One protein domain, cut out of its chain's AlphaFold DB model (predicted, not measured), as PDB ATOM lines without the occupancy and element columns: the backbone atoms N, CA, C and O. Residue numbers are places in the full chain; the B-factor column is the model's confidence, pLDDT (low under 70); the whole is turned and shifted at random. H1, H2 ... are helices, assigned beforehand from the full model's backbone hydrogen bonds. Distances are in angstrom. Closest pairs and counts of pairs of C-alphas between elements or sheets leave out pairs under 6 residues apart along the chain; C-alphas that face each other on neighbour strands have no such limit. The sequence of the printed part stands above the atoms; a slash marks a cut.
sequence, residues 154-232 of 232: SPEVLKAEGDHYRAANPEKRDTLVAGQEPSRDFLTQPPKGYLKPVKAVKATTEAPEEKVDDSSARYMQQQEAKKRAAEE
ATOM      1  N   SER A 154      36.714 -47.258   6.812       78.25
ATOM      2  CA  SER A 154      36.603 -45.958   6.161       78.25
ATOM      3  C   SER A 154      35.699 -45.007   6.960       78.25
ATOM      4  O   SER A 154      34.777 -45.458   7.647       78.25
ATOM      5  N   PRO A 155      35.899 -43.678   6.858       81.25
ATOM      6  CA  PRO A 155      35.056 -42.705   7.554       81.25
ATOM      7  C   PRO A 155      33.562 -42.847   7.237       81.25
ATOM      8  O   PRO A 155      32.724 -42.564   8.089       81.25
ATOM      9  N   GLU A 156      33.219 -43.284   6.024       82.69
ATOM     10  CA  GLU A 156      31.833 -43.523   5.610       82.69
ATOM     11  C   GLU A 156      31.235 -44.749   6.303       82.69
ATOM     12  O   GLU A 156      30.122 -44.674   6.817       82.69
ATOM     13  N   VAL A 157      31.992 -45.848   6.391       85.25
ATOM     14  CA  VAL A 157      31.550 -47.060   7.093       85.25
ATOM     15  C   VAL A 157      31.425 -46.800   8.594       85.25
ATOM     16  O   VAL A 157      30.443 -47.216   9.201       85.25
ATOM     17  N   LEU A 158      32.354 -46.049   9.192       85.50
ATOM     18  CA  LEU A 158      32.257 -45.638  10.597       85.50
ATOM     19  C   LEU A 158      31.019 -44.777  10.869       85.50
ATOM     20  O   LEU A 158      30.373 -44.943  11.903       85.50
ATOM     21  N   LYS A 159      30.671 -43.869   9.948       85.19
ATOM     22  CA  LYS A 159      29.440 -43.074  10.048       85.19
ATOM     23  C   LYS A 159      28.199 -43.958   9.963       85.19
ATOM     24  O   LYS A 159      27.337 -43.846  10.827       85.19
ATOM     25  N   ALA A 160      28.139 -44.853   8.976       88.38
ATOM     26  CA  ALA A 160      27.013 -45.767   8.804       88.38
ATOM     27  C   ALA A 160      26.813 -46.665  10.036       88.38
ATOM     28  O   ALA A 160      25.701 -46.768  10.551       88.38
ATOM     29  N   GLU A 161      27.892 -47.239  10.569       88.81
ATOM     30  CA  GLU A 161      27.842 -48.069  11.777       88.81
ATOM     31  C   GLU A 161      27.425 -47.256  13.014       88.81
ATOM     32  O   GLU A 161      26.610 -47.706  13.822       88.81
ATOM     33  N   GLY A 162      27.917 -46.018  13.145       86.88
ATOM     34  CA  GLY A 162      27.492 -45.096  14.201       86.88
ATOM     35  C   GLY A 162      26.001 -44.745  14.124       86.88
ATOM     36  O   GLY A 162      25.316 -44.711  15.150       86.88
ATOM     37  N   ASP A 163      25.471 -44.537  12.919       86.38
ATOM     38  CA  ASP A 163      24.046 -44.276  12.703       86.38
ATOM     39  C   ASP A 163      23.190 -45.519  12.982       86.38
ATOM     40  O   ASP A 163      22.129 -45.404  13.603       86.38
ATOM     41  N   HIS A 164      23.667 -46.713  12.620       88.06
ATOM     42  CA  HIS A 164      23.020 -47.984  12.960       88.06
ATOM     43  C   HIS A 164      22.959 -48.197  14.477       88.06
ATOM     44  O   HIS A 164      21.899 -48.516  15.020       88.06
ATOM     45  N   TYR A 165      24.068 -47.954  15.181       86.38
ATOM     46  CA  TYR A 165      24.115 -48.023  16.639       86.38
ATOM     47  C   TYR A 165      23.115 -47.052  17.282       86.38
ATOM     48  O   TYR A 165      22.391 -47.426  18.208       86.38
ATOM     49  N   ARG A 166      23.023 -45.820  16.764       81.88
ATOM     50  CA  ARG A 166      22.084 -44.802  17.254       81.88
ATOM     51  C   ARG A 166      20.624 -45.178  16.991       81.88
ATOM     52  O   ARG A 166      19.775 -44.941  17.847       81.88
ATOM     53  N   ALA A 167      20.327 -45.776  15.839       85.44
ATOM     54  CA  ALA A 167      18.985 -46.254  15.511       85.44
ATOM     55  C   ALA A 167      18.554 -47.427  16.408       85.44
ATOM     56  O   ALA A 167      17.394 -47.497  16.812       85.44
ATOM     57  N   ALA A 168      19.487 -48.319  16.755       87.81
ATOM     58  CA  ALA A 168      19.232 -49.460  17.631       87.81
ATOM     59  C   ALA A 168      19.090 -49.082  19.119       87.81
ATOM     60  O   ALA A 168      18.443 -49.815  19.862       87.81
ATOM     61  N   ASN A 169      19.669 -47.955  19.552       81.50
ATOM     62  CA  ASN A 169      19.674 -47.505  20.951       81.50
ATOM     63  C   ASN A 169      19.043 -46.099  21.086       81.50
ATOM     64  O   ASN A 169      19.751 -45.122  21.351       81.50
ATOM     65  N   PRO A 170      17.717 -45.950  20.903       76.06
ATOM     66  CA  PRO A 170      17.044 -44.647  20.892       76.06
ATOM     67  C   PRO A 170      17.066 -43.913  22.243       76.06
ATOM     68  O   PRO A 170      16.822 -42.701  22.278       76.06
ATOM     69  N   GLU A 171      17.332 -44.620  23.345       74.12
ATOM     70  CA  GLU A 171      17.547 -44.055  24.681       74.12
ATOM     71  C   GLU A 171      18.938 -43.429  24.866       74.12
ATOM     72  O   GLU A 171      19.082 -42.491  25.651       74.12
ATOM     73  N   LYS A 172      19.946 -43.874  24.103       70.69
ATOM     74  CA  LYS A 172      21.321 -43.353  24.149       70.69
ATOM     75  C   LYS A 172      21.475 -42.170  23.205       70.69
ATOM     76  O   LYS A 172      22.166 -42.220  22.190       70.69
ATOM     77  N   ARG A 173      20.755 -41.095  23.511       65.00
ATOM     78  CA  ARG A 173      20.769 -39.892  22.679       65.00
ATOM     79  C   ARG A 173      22.019 -39.065  22.952       65.00
ATOM     80  O   ARG A 173      22.206 -38.570  24.055       65.00
ATOM     81  N   ASP A 174      22.767 -38.783  21.889       67.94
ATOM     82  CA  ASP A 174      23.857 -37.790  21.854       67.94
ATOM     83  C   ASP A 174      23.373 -36.335  22.032       67.94
ATOM     84  O   ASP A 174      24.157 -35.384  21.989       67.94
ATOM     85  N   THR A 175      22.060 -36.131  22.164       70.44
ATOM     86  CA  THR A 175      21.447 -34.827  22.418       70.44
ATOM     87  C   THR A 175      21.197 -34.663  23.908       70.44
ATOM     88  O   THR A 175      20.262 -35.248  24.460       70.44
ATOM     89  N   LEU A 176      22.008 -33.828  24.543       75.31
ATOM     90  CA  LEU A 176      21.838 -33.414  25.925       75.31
ATOM     91  C   LEU A 176      20.745 -32.344  25.986       75.31
ATOM     92  O   LEU A 176      20.840 -31.331  25.295       75.31
ATOM     93  N   VAL A 177      19.705 -32.556  26.795       78.44
ATOM     94  CA  VAL A 177      18.629 -31.574  27.017       78.44
ATOM     95  C   VAL A 177      18.933 -30.790  28.287       78.44
ATOM     96  O   VAL A 177      19.195 -31.387  29.328       78.44
ATOM     97  N   ALA A 178      18.873 -29.456  28.215       78.31
ATOM     98  CA  ALA A 178      19.143 -28.590  29.360       78.31
ATOM     99  C   ALA A 178      18.289 -28.988  30.580       78.31
ATOM    100  O   ALA A 178      17.068 -29.104  30.488       78.31
ATOM    101  N   GLY A 179      18.943 -29.219  31.720       77.81
ATOM    102  CA  GLY A 179      18.287 -29.592  32.976       77.81
ATOM    103  C   GLY A 179      17.915 -31.074  33.143       77.81
ATOM    104  O   GLY A 179      17.620 -31.473  34.271       77.81
ATOM    105  N   GLN A 180      17.975 -31.903  32.093       80.25
ATOM    106  CA  GLN A 180      17.815 -33.358  32.212       80.25
ATOM    107  C   GLN A 180      19.179 -34.035  32.305       80.25
ATOM    108  O   GLN A 180      20.060 -33.810  31.478       80.25
ATOM    109  N   GLU A 181      19.359 -34.860  33.333       81.19
ATOM    110  CA  GLU A 181      20.617 -35.569  33.535       81.19
ATOM    111  C   GLU A 181      20.698 -36.831  32.654       81.19
ATOM    112  O   GLU A 181      19.763 -37.638  32.688       81.19
ATOM    113  N   PRO A 182      21.797 -37.031  31.902       82.69
ATOM    114  CA  PRO A 182      22.039 -38.254  31.136       82.69
ATOM    115  C   PRO A 182      22.147 -39.499  32.020       82.69
ATOM    116  O   PRO A 182      22.534 -39.424  33.190       82.69
ATOM    117  N   SER A 183      21.843 -40.672  31.455       81.56
ATOM    118  CA  SER A 183      22.069 -41.940  32.148       81.56
ATOM    119  C   SER A 183      23.558 -42.172  32.391       81.56
ATOM    120  O   SER A 183      24.403 -41.861  31.555       81.56
ATOM    121  N   ARG A 184      23.879 -42.738  33.558       85.50
ATOM    122  CA  ARG A 184      25.246 -43.137  33.888       85.50
ATOM    123  C   ARG A 184      25.532 -44.522  33.311       85.50
ATOM    124  O   ARG A 184      24.950 -45.497  33.787       85.50
ATOM    125  N   ASP A 185      26.482 -44.598  32.390       84.81
ATOM    126  CA  ASP A 185      26.868 -45.828  31.692       84.81
ATOM    127  C   ASP A 185      28.116 -46.486  32.303       84.81
ATOM    128  O   ASP A 185      28.243 -47.709  32.296       84.81
ATOM    129  N   PHE A 186      29.022 -45.695  32.892       86.69
ATOM    130  CA  PHE A 186      30.290 -46.195  33.441       86.69
ATOM    131  C   PHE A 186      30.467 -45.881  34.927       86.69
ATOM    132  O   PHE A 186      29.952 -44.895  35.454       86.69
ATOM    133  N   LEU A 187      31.253 -46.712  35.624       87.81
ATOM    134  CA  LEU A 187      31.576 -46.499  37.039       87.81
ATOM    135  C   LEU A 187      32.535 -45.317  37.260       87.81
ATOM    136  O   LEU A 187      32.565 -44.755  38.350       87.81
ATOM    137  N   THR A 188      33.282 -44.947  36.221       90.81
ATOM    138  CA  THR A 188      34.189 -43.794  36.186       90.81
ATOM    139  C   THR A 188      33.465 -42.473  35.939       90.81
ATOM    140  O   THR A 188      34.026 -41.417  36.219       90.81
ATOM    141  N   GLN A 189      32.227 -42.505  35.431       87.31
ATOM    142  CA  GLN A 189      31.405 -41.306  35.308       87.31
ATOM    143  C   GLN A 189      30.963 -40.828  36.697       87.31
ATOM    144  O   GLN A 189      30.728 -41.655  37.590       87.31
ATOM    145  N   PRO A 190      30.828 -39.505  36.890       89.62
ATOM    146  CA  PRO A 190      30.459 -38.953  38.182       89.62
ATOM    147  C   PRO A 190      29.079 -39.462  38.642       89.62
ATOM    148  O   PRO A 190      28.257 -39.899  37.828       89.62
ATOM    149  N   PRO A 191      28.812 -39.438  39.961       85.38
ATOM    150  CA  PRO A 191      27.514 -39.811  40.510       85.38
ATOM    151  C   PRO A 191      26.372 -38.940  39.970       85.38
ATOM    152  O   PRO A 191      26.592 -37.845  39.449       85.38
ATOM    153  N   LYS A 192      25.135 -39.410  40.159       85.06
ATOM    154  CA  LYS A 192      23.929 -38.666  39.771       85.06
ATOM    155  C   LYS A 192      23.913 -37.272  40.421       85.06
ATOM    156  O   LYS A 192      24.257 -37.124  41.591       85.06
ATOM    157  N   GLY A 193      23.482 -36.270  39.673       84.56
ATOM    158  CA  GLY A 193      23.412 -34.852  40.003       84.56
ATOM    159  C   GLY A 193      24.470 -33.991  39.306       84.56
ATOM    160  O   GLY A 193      24.255 -32.786  39.176       84.56
ATOM    161  N   TYR A 194      25.575 -34.584  38.846       84.88
ATOM    162  CA  TYR A 194      26.747 -33.853  38.350       84.88
ATOM    163  C   TYR A 194      26.791 -33.704  36.826       84.88
ATOM    164  O   TYR A 194      27.521 -32.853  36.325       84.88
ATOM    165  N   LEU A 195      26.005 -34.487  36.080       85.00
ATOM    166  CA  LEU A 195      26.001 -34.459  34.611       85.00
ATOM    167  C   LEU A 195      24.905 -33.564  34.018       85.00
ATOM    168  O   LEU A 195      24.575 -33.704  32.845       85.00
ATOM    169  N   LYS A 196      24.317 -32.648  34.799       84.81
ATOM    170  CA  LYS A 196      23.238 -31.775  34.314       84.81
ATOM    171  C   LYS A 196      23.780 -30.743  33.316       84.81
ATOM    172  O   LYS A 196      24.510 -29.838  33.723       84.81
ATOM    173  N   PRO A 197      23.405 -30.822  32.029       81.62
ATOM    174  CA  PRO A 197      23.835 -29.847  31.044       81.62
ATOM    175  C   PRO A 197      23.082 -28.526  31.260       81.62
ATOM    176  O   PRO A 197      21.874 -28.506  31.507       81.62
ATOM    177  N   VAL A 198      23.797 -27.408  31.143       81.25
ATOM    178  CA  VAL A 198      23.221 -26.053  31.264       81.25
ATOM    179  C   VAL A 198      22.570 -25.602  29.951       81.25
ATOM    180  O   VAL A 198      21.661 -24.776  29.952       81.25
ATOM    181  N   LYS A 199      23.011 -26.159  28.820       78.12
ATOM    182  CA  LYS A 199      22.510 -25.853  27.477       78.12
ATOM    183  C   LYS A 199      22.173 -27.142  26.742       78.12
ATOM    184  O   LYS A 199      22.791 -28.173  26.997       78.12
ATOM    185  N   ALA A 200      21.211 -27.068  25.827       77.50
ATOM    186  CA  ALA A 200      20.952 -28.171  24.920       77.50
ATOM    187  C   ALA A 200      22.104 -28.262  23.911       77.50
ATOM    188  O   ALA A 200      22.352 -27.306  23.178       77.50
ATOM    189  N   VAL A 201      22.831 -29.379  23.909       71.69
ATOM    190  CA  VAL A 201      23.983 -29.599  23.026       71.69
ATOM    191  C   VAL A 201      23.825 -30.959  22.366       71.69
ATOM    192  O   VAL A 201      23.534 -31.950  23.032       71.69
ATOM    193  N   LYS A 202      24.007 -31.001  21.047       74.44
ATOM    194  CA  LYS A 202      24.138 -32.245  20.291       74.44
ATOM    195  C   LYS A 202      25.627 -32.522  20.118       74.44
ATOM    196  O   LYS A 202      26.354 -31.611  19.734       74.44
ATOM    197  N   ALA A 203      26.076 -33.745  20.386       66.12
ATOM    198  CA  ALA A 203      27.433 -34.151  20.033       66.12
ATOM    199  C   ALA A 203      27.530 -34.272  18.501       66.12
ATOM    200  O   ALA A 203      27.200 -35.298  17.910       66.12
ATOM    201  N   THR A 204      27.888 -33.172  17.843       65.44
ATOM    202  CA  THR A 204      28.224 -33.126  16.419       65.44
ATOM    203  C   THR A 204      29.734 -33.034  16.260       65.44
ATOM    204  O   THR A 204      30.415 -32.453  17.101       65.44
ATOM    205  N   THR A 205      30.266 -33.608  15.180       63.69
ATOM    206  CA  THR A 205      31.692 -33.498  14.823       63.69
ATOM    207  C   THR A 205      32.099 -32.046  14.567       63.69
ATOM    208  O   THR A 205      33.244 -31.665  14.786       63.69
ATOM    209  N   GLU A 206      31.145 -31.234  14.119       65.19
ATOM    210  CA  GLU A 206      31.310 -29.803  13.904       65.19
ATOM    211  C   GLU A 206      31.010 -29.037  15.193       65.19
ATOM    212  O   GLU A 206      30.057 -29.350  15.919       65.19
ATOM    213  N   ALA A 207      31.850 -28.039  15.478       65.06
ATOM    214  CA  ALA A 207      31.690 -27.175  16.635       65.06
ATOM    215  C   ALA A 207      30.358 -26.406  16.546       65.06
ATOM    216  O   ALA A 207      29.962 -25.997  15.454       65.06
ATOM    217  N   PRO A 208      29.661 -26.184  17.674       62.50
ATOM    218  CA  PRO A 208      28.432 -25.406  17.670       62.50
ATOM    219  C   PRO A 208      28.720 -23.975  17.204       62.50
ATOM    220  O   PRO A 208      29.416 -23.221  17.884       62.50
ATOM    221  N   GLU A 209      28.172 -23.601  16.048       69.62
ATOM    222  CA  GLU A 209      28.247 -22.231  15.547       69.62
ATOM    223  C   GLU A 209      27.304 -21.330  16.352       69.62
ATOM    224  O   GLU A 209      26.089 -21.549  16.415       69.62
ATOM    225  N   GLU A 210      27.864 -20.299  16.987       72.69
ATOM    226  CA  GLU A 210      27.076 -19.240  17.608       72.69
ATOM    227  C   GLU A 210      26.416 -18.415  16.500       72.69
ATOM    228  O   GLU A 210      27.058 -17.597  15.838       72.69
ATOM    229  N   LYS A 211      25.117 -18.638  16.283       74.50
ATOM    230  CA  LYS A 211      24.313 -17.768  15.424       74.50
ATOM    231  C   LYS A 211      24.202 -16.409  16.106       74.50
ATOM    232  O   LYS A 211      23.454 -16.256  17.070       74.50
ATOM    233  N   VAL A 212      24.986 -15.451  15.624       76.50
ATOM    234  CA  VAL A 212      24.901 -14.055  16.048       76.50
ATOM    235  C   VAL A 212      23.515 -13.537  15.659       76.50
ATOM    236  O   VAL A 212      23.109 -13.696  14.512       76.50
ATOM    237  N   ASP A 213      22.792 -12.948  16.612       80.56
ATOM    238  CA  ASP A 213      21.481 -12.340  16.365       80.56
ATOM    239  C   ASP A 213      21.602 -11.273  15.265       80.56
ATOM    240  O   ASP A 213      22.461 -10.386  15.364       80.56
ATOM    241  N   ASP A 214      20.753 -11.358  14.236       79.88
ATOM    242  CA  ASP A 214      20.749 -10.457  13.077       79.88
ATOM    243  C   ASP A 214      20.566  -8.982  13.489       79.88
ATOM    244  O   ASP A 214      21.012  -8.071  12.794       79.88
ATOM    245  N   SER A 215      19.943  -8.734  14.649       79.19
ATOM    246  CA  SER A 215      19.747  -7.393  15.211       79.19
ATOM    247  C   SER A 215      20.944  -6.866  16.014       79.19
ATOM    248  O   SER A 215      20.978  -5.693  16.397       79.19
ATOM    249  N   SER A 216      21.945  -7.703  16.285       83.12
ATOM    250  CA  SER A 216      23.089  -7.317  17.106       83.12
ATOM    251  C   SER A 216      24.107  -6.483  16.322       83.12
ATOM    252  O   SER A 216      24.399  -6.722  15.149       83.12
ATOM    253  N   ALA A 217      24.743  -5.527  17.006       84.50
ATOM    254  CA  ALA A 217      25.776  -4.680  16.404       84.50
ATOM    255  C   ALA A 217      26.951  -5.489  15.815       84.50
ATOM    256  O   ALA A 217      27.533  -5.105  14.802       84.50
ATOM    257  N   ARG A 218      27.274  -6.638  16.424       84.88
ATOM    258  CA  ARG A 218      28.299  -7.576  15.940       84.88
ATOM    259  C   ARG A 218      27.954  -8.161  14.572       84.88
ATOM    260  O   ARG A 218      28.848  -8.282  13.741       84.88
ATOM    261  N   TYR A 219      26.688  -8.499  14.333       86.44
ATOM    262  CA  TYR A 219      26.243  -9.008  13.038       86.44
ATOM    263  C   TYR A 219      26.398  -7.949  11.945       86.44
ATOM    264  O   TYR A 219      27.021  -8.210  10.918       86.44
ATOM    265  N   MET A 220      25.927  -6.725  12.206       88.88
ATOM    266  CA  MET A 220      26.020  -5.608  11.257       88.88
ATOM    267  C   MET A 220      27.474  -5.322  10.855       88.88
ATOM    268  O   MET A 220      27.779  -5.217   9.669       88.88
ATOM    269  N   GLN A 221      28.392  -5.316  11.826       89.81
ATOM    270  CA  GLN A 221      29.828  -5.143  11.578       89.81
ATOM    271  C   GLN A 221      30.422  -6.261  10.710       89.81
ATOM    272  O   GLN A 221      31.230  -5.992   9.822       89.81
ATOM    273  N   GLN A 222      30.024  -7.518  10.936       89.44
ATOM    274  CA  GLN A 222      30.485  -8.643  10.119       89.44
ATOM    275  C   GLN A 222      29.957  -8.567   8.683       89.44
ATOM    276  O   GLN A 222      30.697  -8.881   7.752       89.44
ATOM    277  N   GLN A 223      28.707  -8.138   8.484       88.50
ATOM    278  CA  GLN A 223      28.139  -7.961   7.146       88.50
ATOM    279  C   GLN A 223      28.818  -6.817   6.389       88.50
ATOM    280  O   GLN A 223      29.131  -6.964   5.211       88.50
ATOM    281  N   GLU A 224      29.101  -5.699   7.057       91.12
ATOM    282  CA  GLU A 224      29.857  -4.594   6.463       91.12
ATOM    283  C   GLU A 224      31.287  -5.006   6.096       91.12
ATOM    284  O   GLU A 224      31.740  -4.706   4.993       91.12
ATOM    285  N   ALA A 225      31.981  -5.744   6.967       90.25
ATOM    286  CA  ALA A 225      33.320  -6.260   6.681       90.25
ATOM    287  C   ALA A 225      33.323  -7.235   5.493       90.25
ATOM    288  O   ALA A 225      34.188  -7.138   4.626       90.25
ATOM    289  N   LYS A 226      32.331  -8.133   5.414       90.75
ATOM    290  CA  LYS A 226      32.163  -9.047   4.275       90.75
ATOM    291  C   LYS A 226      31.879  -8.304   2.970       90.75
ATOM    292  O   LYS A 226      32.431  -8.682   1.947       90.75
ATOM    293  N   LYS A 227      31.049  -7.255   3.003       91.81
ATOM    294  CA  LYS A 227      30.785  -6.411   1.828       91.81
ATOM    295  C   LYS A 227      32.045  -5.691   1.361       91.81
ATOM    296  O   LYS A 227      32.356  -5.754   0.182       91.81
ATOM    297  N   ARG A 228      32.804  -5.090   2.284       90.56
ATOM    298  CA  ARG A 228      34.077  -4.425   1.960       90.56
ATOM    299  C   ARG A 228      35.092  -5.384   1.343       90.56
ATOM    300  O   ARG A 228      35.698  -5.042   0.345       90.56
ATOM    301  N   ALA A 229      35.222  -6.590   1.892       88.00
ATOM    302  CA  ALA A 229      36.124  -7.613   1.361       88.00
ATOM    303  C   ALA A 229      35.687  -8.198   0.002       88.00
ATOM    304  O   ALA A 229      36.460  -8.919  -0.612       88.00
ATOM    305  N   ALA A 230      34.448  -7.955  -0.435       86.56
ATOM    306  CA  ALA A 230      33.944  -8.382  -1.741       86.56
ATOM    307  C   ALA A 230      34.017  -7.272  -2.805       86.56
ATOM    308  O   ALA A 230      33.858  -7.557  -3.990       86.56
ATOM    309  N   GLU A 231      34.198  -6.017  -2.383       80.75
ATOM    310  CA  GLU A 231      34.402  -4.858  -3.262       80.75
ATOM    311  C   GLU A 231      35.890  -4.618  -3.588       80.75
ATOM    312  O   GLU A 231      36.191  -3.805  -4.464       80.75
ATOM    313  N   GLU A 232      36.798  -5.323  -2.905       65.00
ATOM    314  CA  GLU A 232      38.254  -5.342  -3.122       65.00
ATOM    315  C   GLU A 232      38.672  -6.550  -3.977       65.00
ATOM    316  O   GLU A 232      39.518  -6.364  -4.883       65.00
TER     317      GLU A 232
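This is residues 154 to 232 of the 232 residues of an uncharacterized protein of Lichenibacterium ramalinae (UniProt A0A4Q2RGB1). With little regular structure, this is an elongated, winding chain: helix H1, then a long looping stretch, residues 169 to 216, that folds back on itself where residues 175 to 176 pair with 201 to 202, then helix H2 at the far end. The printed part has 79 residues, with two named helices, H1 then H2, and no named strand; the class is all helix, with 29 residues in named elements. It is extended, with a radius of gyration of the C-alphas of 19.5 A and spans of 56 by 37 by 21 A.

H1, residues 155 to 168, begins at C-alpha 155 (35.056, -42.705, 7.554) and is 19.9 A long. H2, residues 217 to 231, is 21.5 A long and ends at C-alpha 231 (34.402, -4.858, -3.262).

H1 and H2 are apart, joined by a long link of 48 residues. Its short pairing is antiparallel. In H1 and H2 every O i to N i+4 pair is within hydrogen-bond range.

The C-alphas farthest apart, Leu 187 and Glu 231, are 58.0 A apart. The printed part has no cut. Residues 173 to 174, 203 to 209 and 232 have pLDDT under 70.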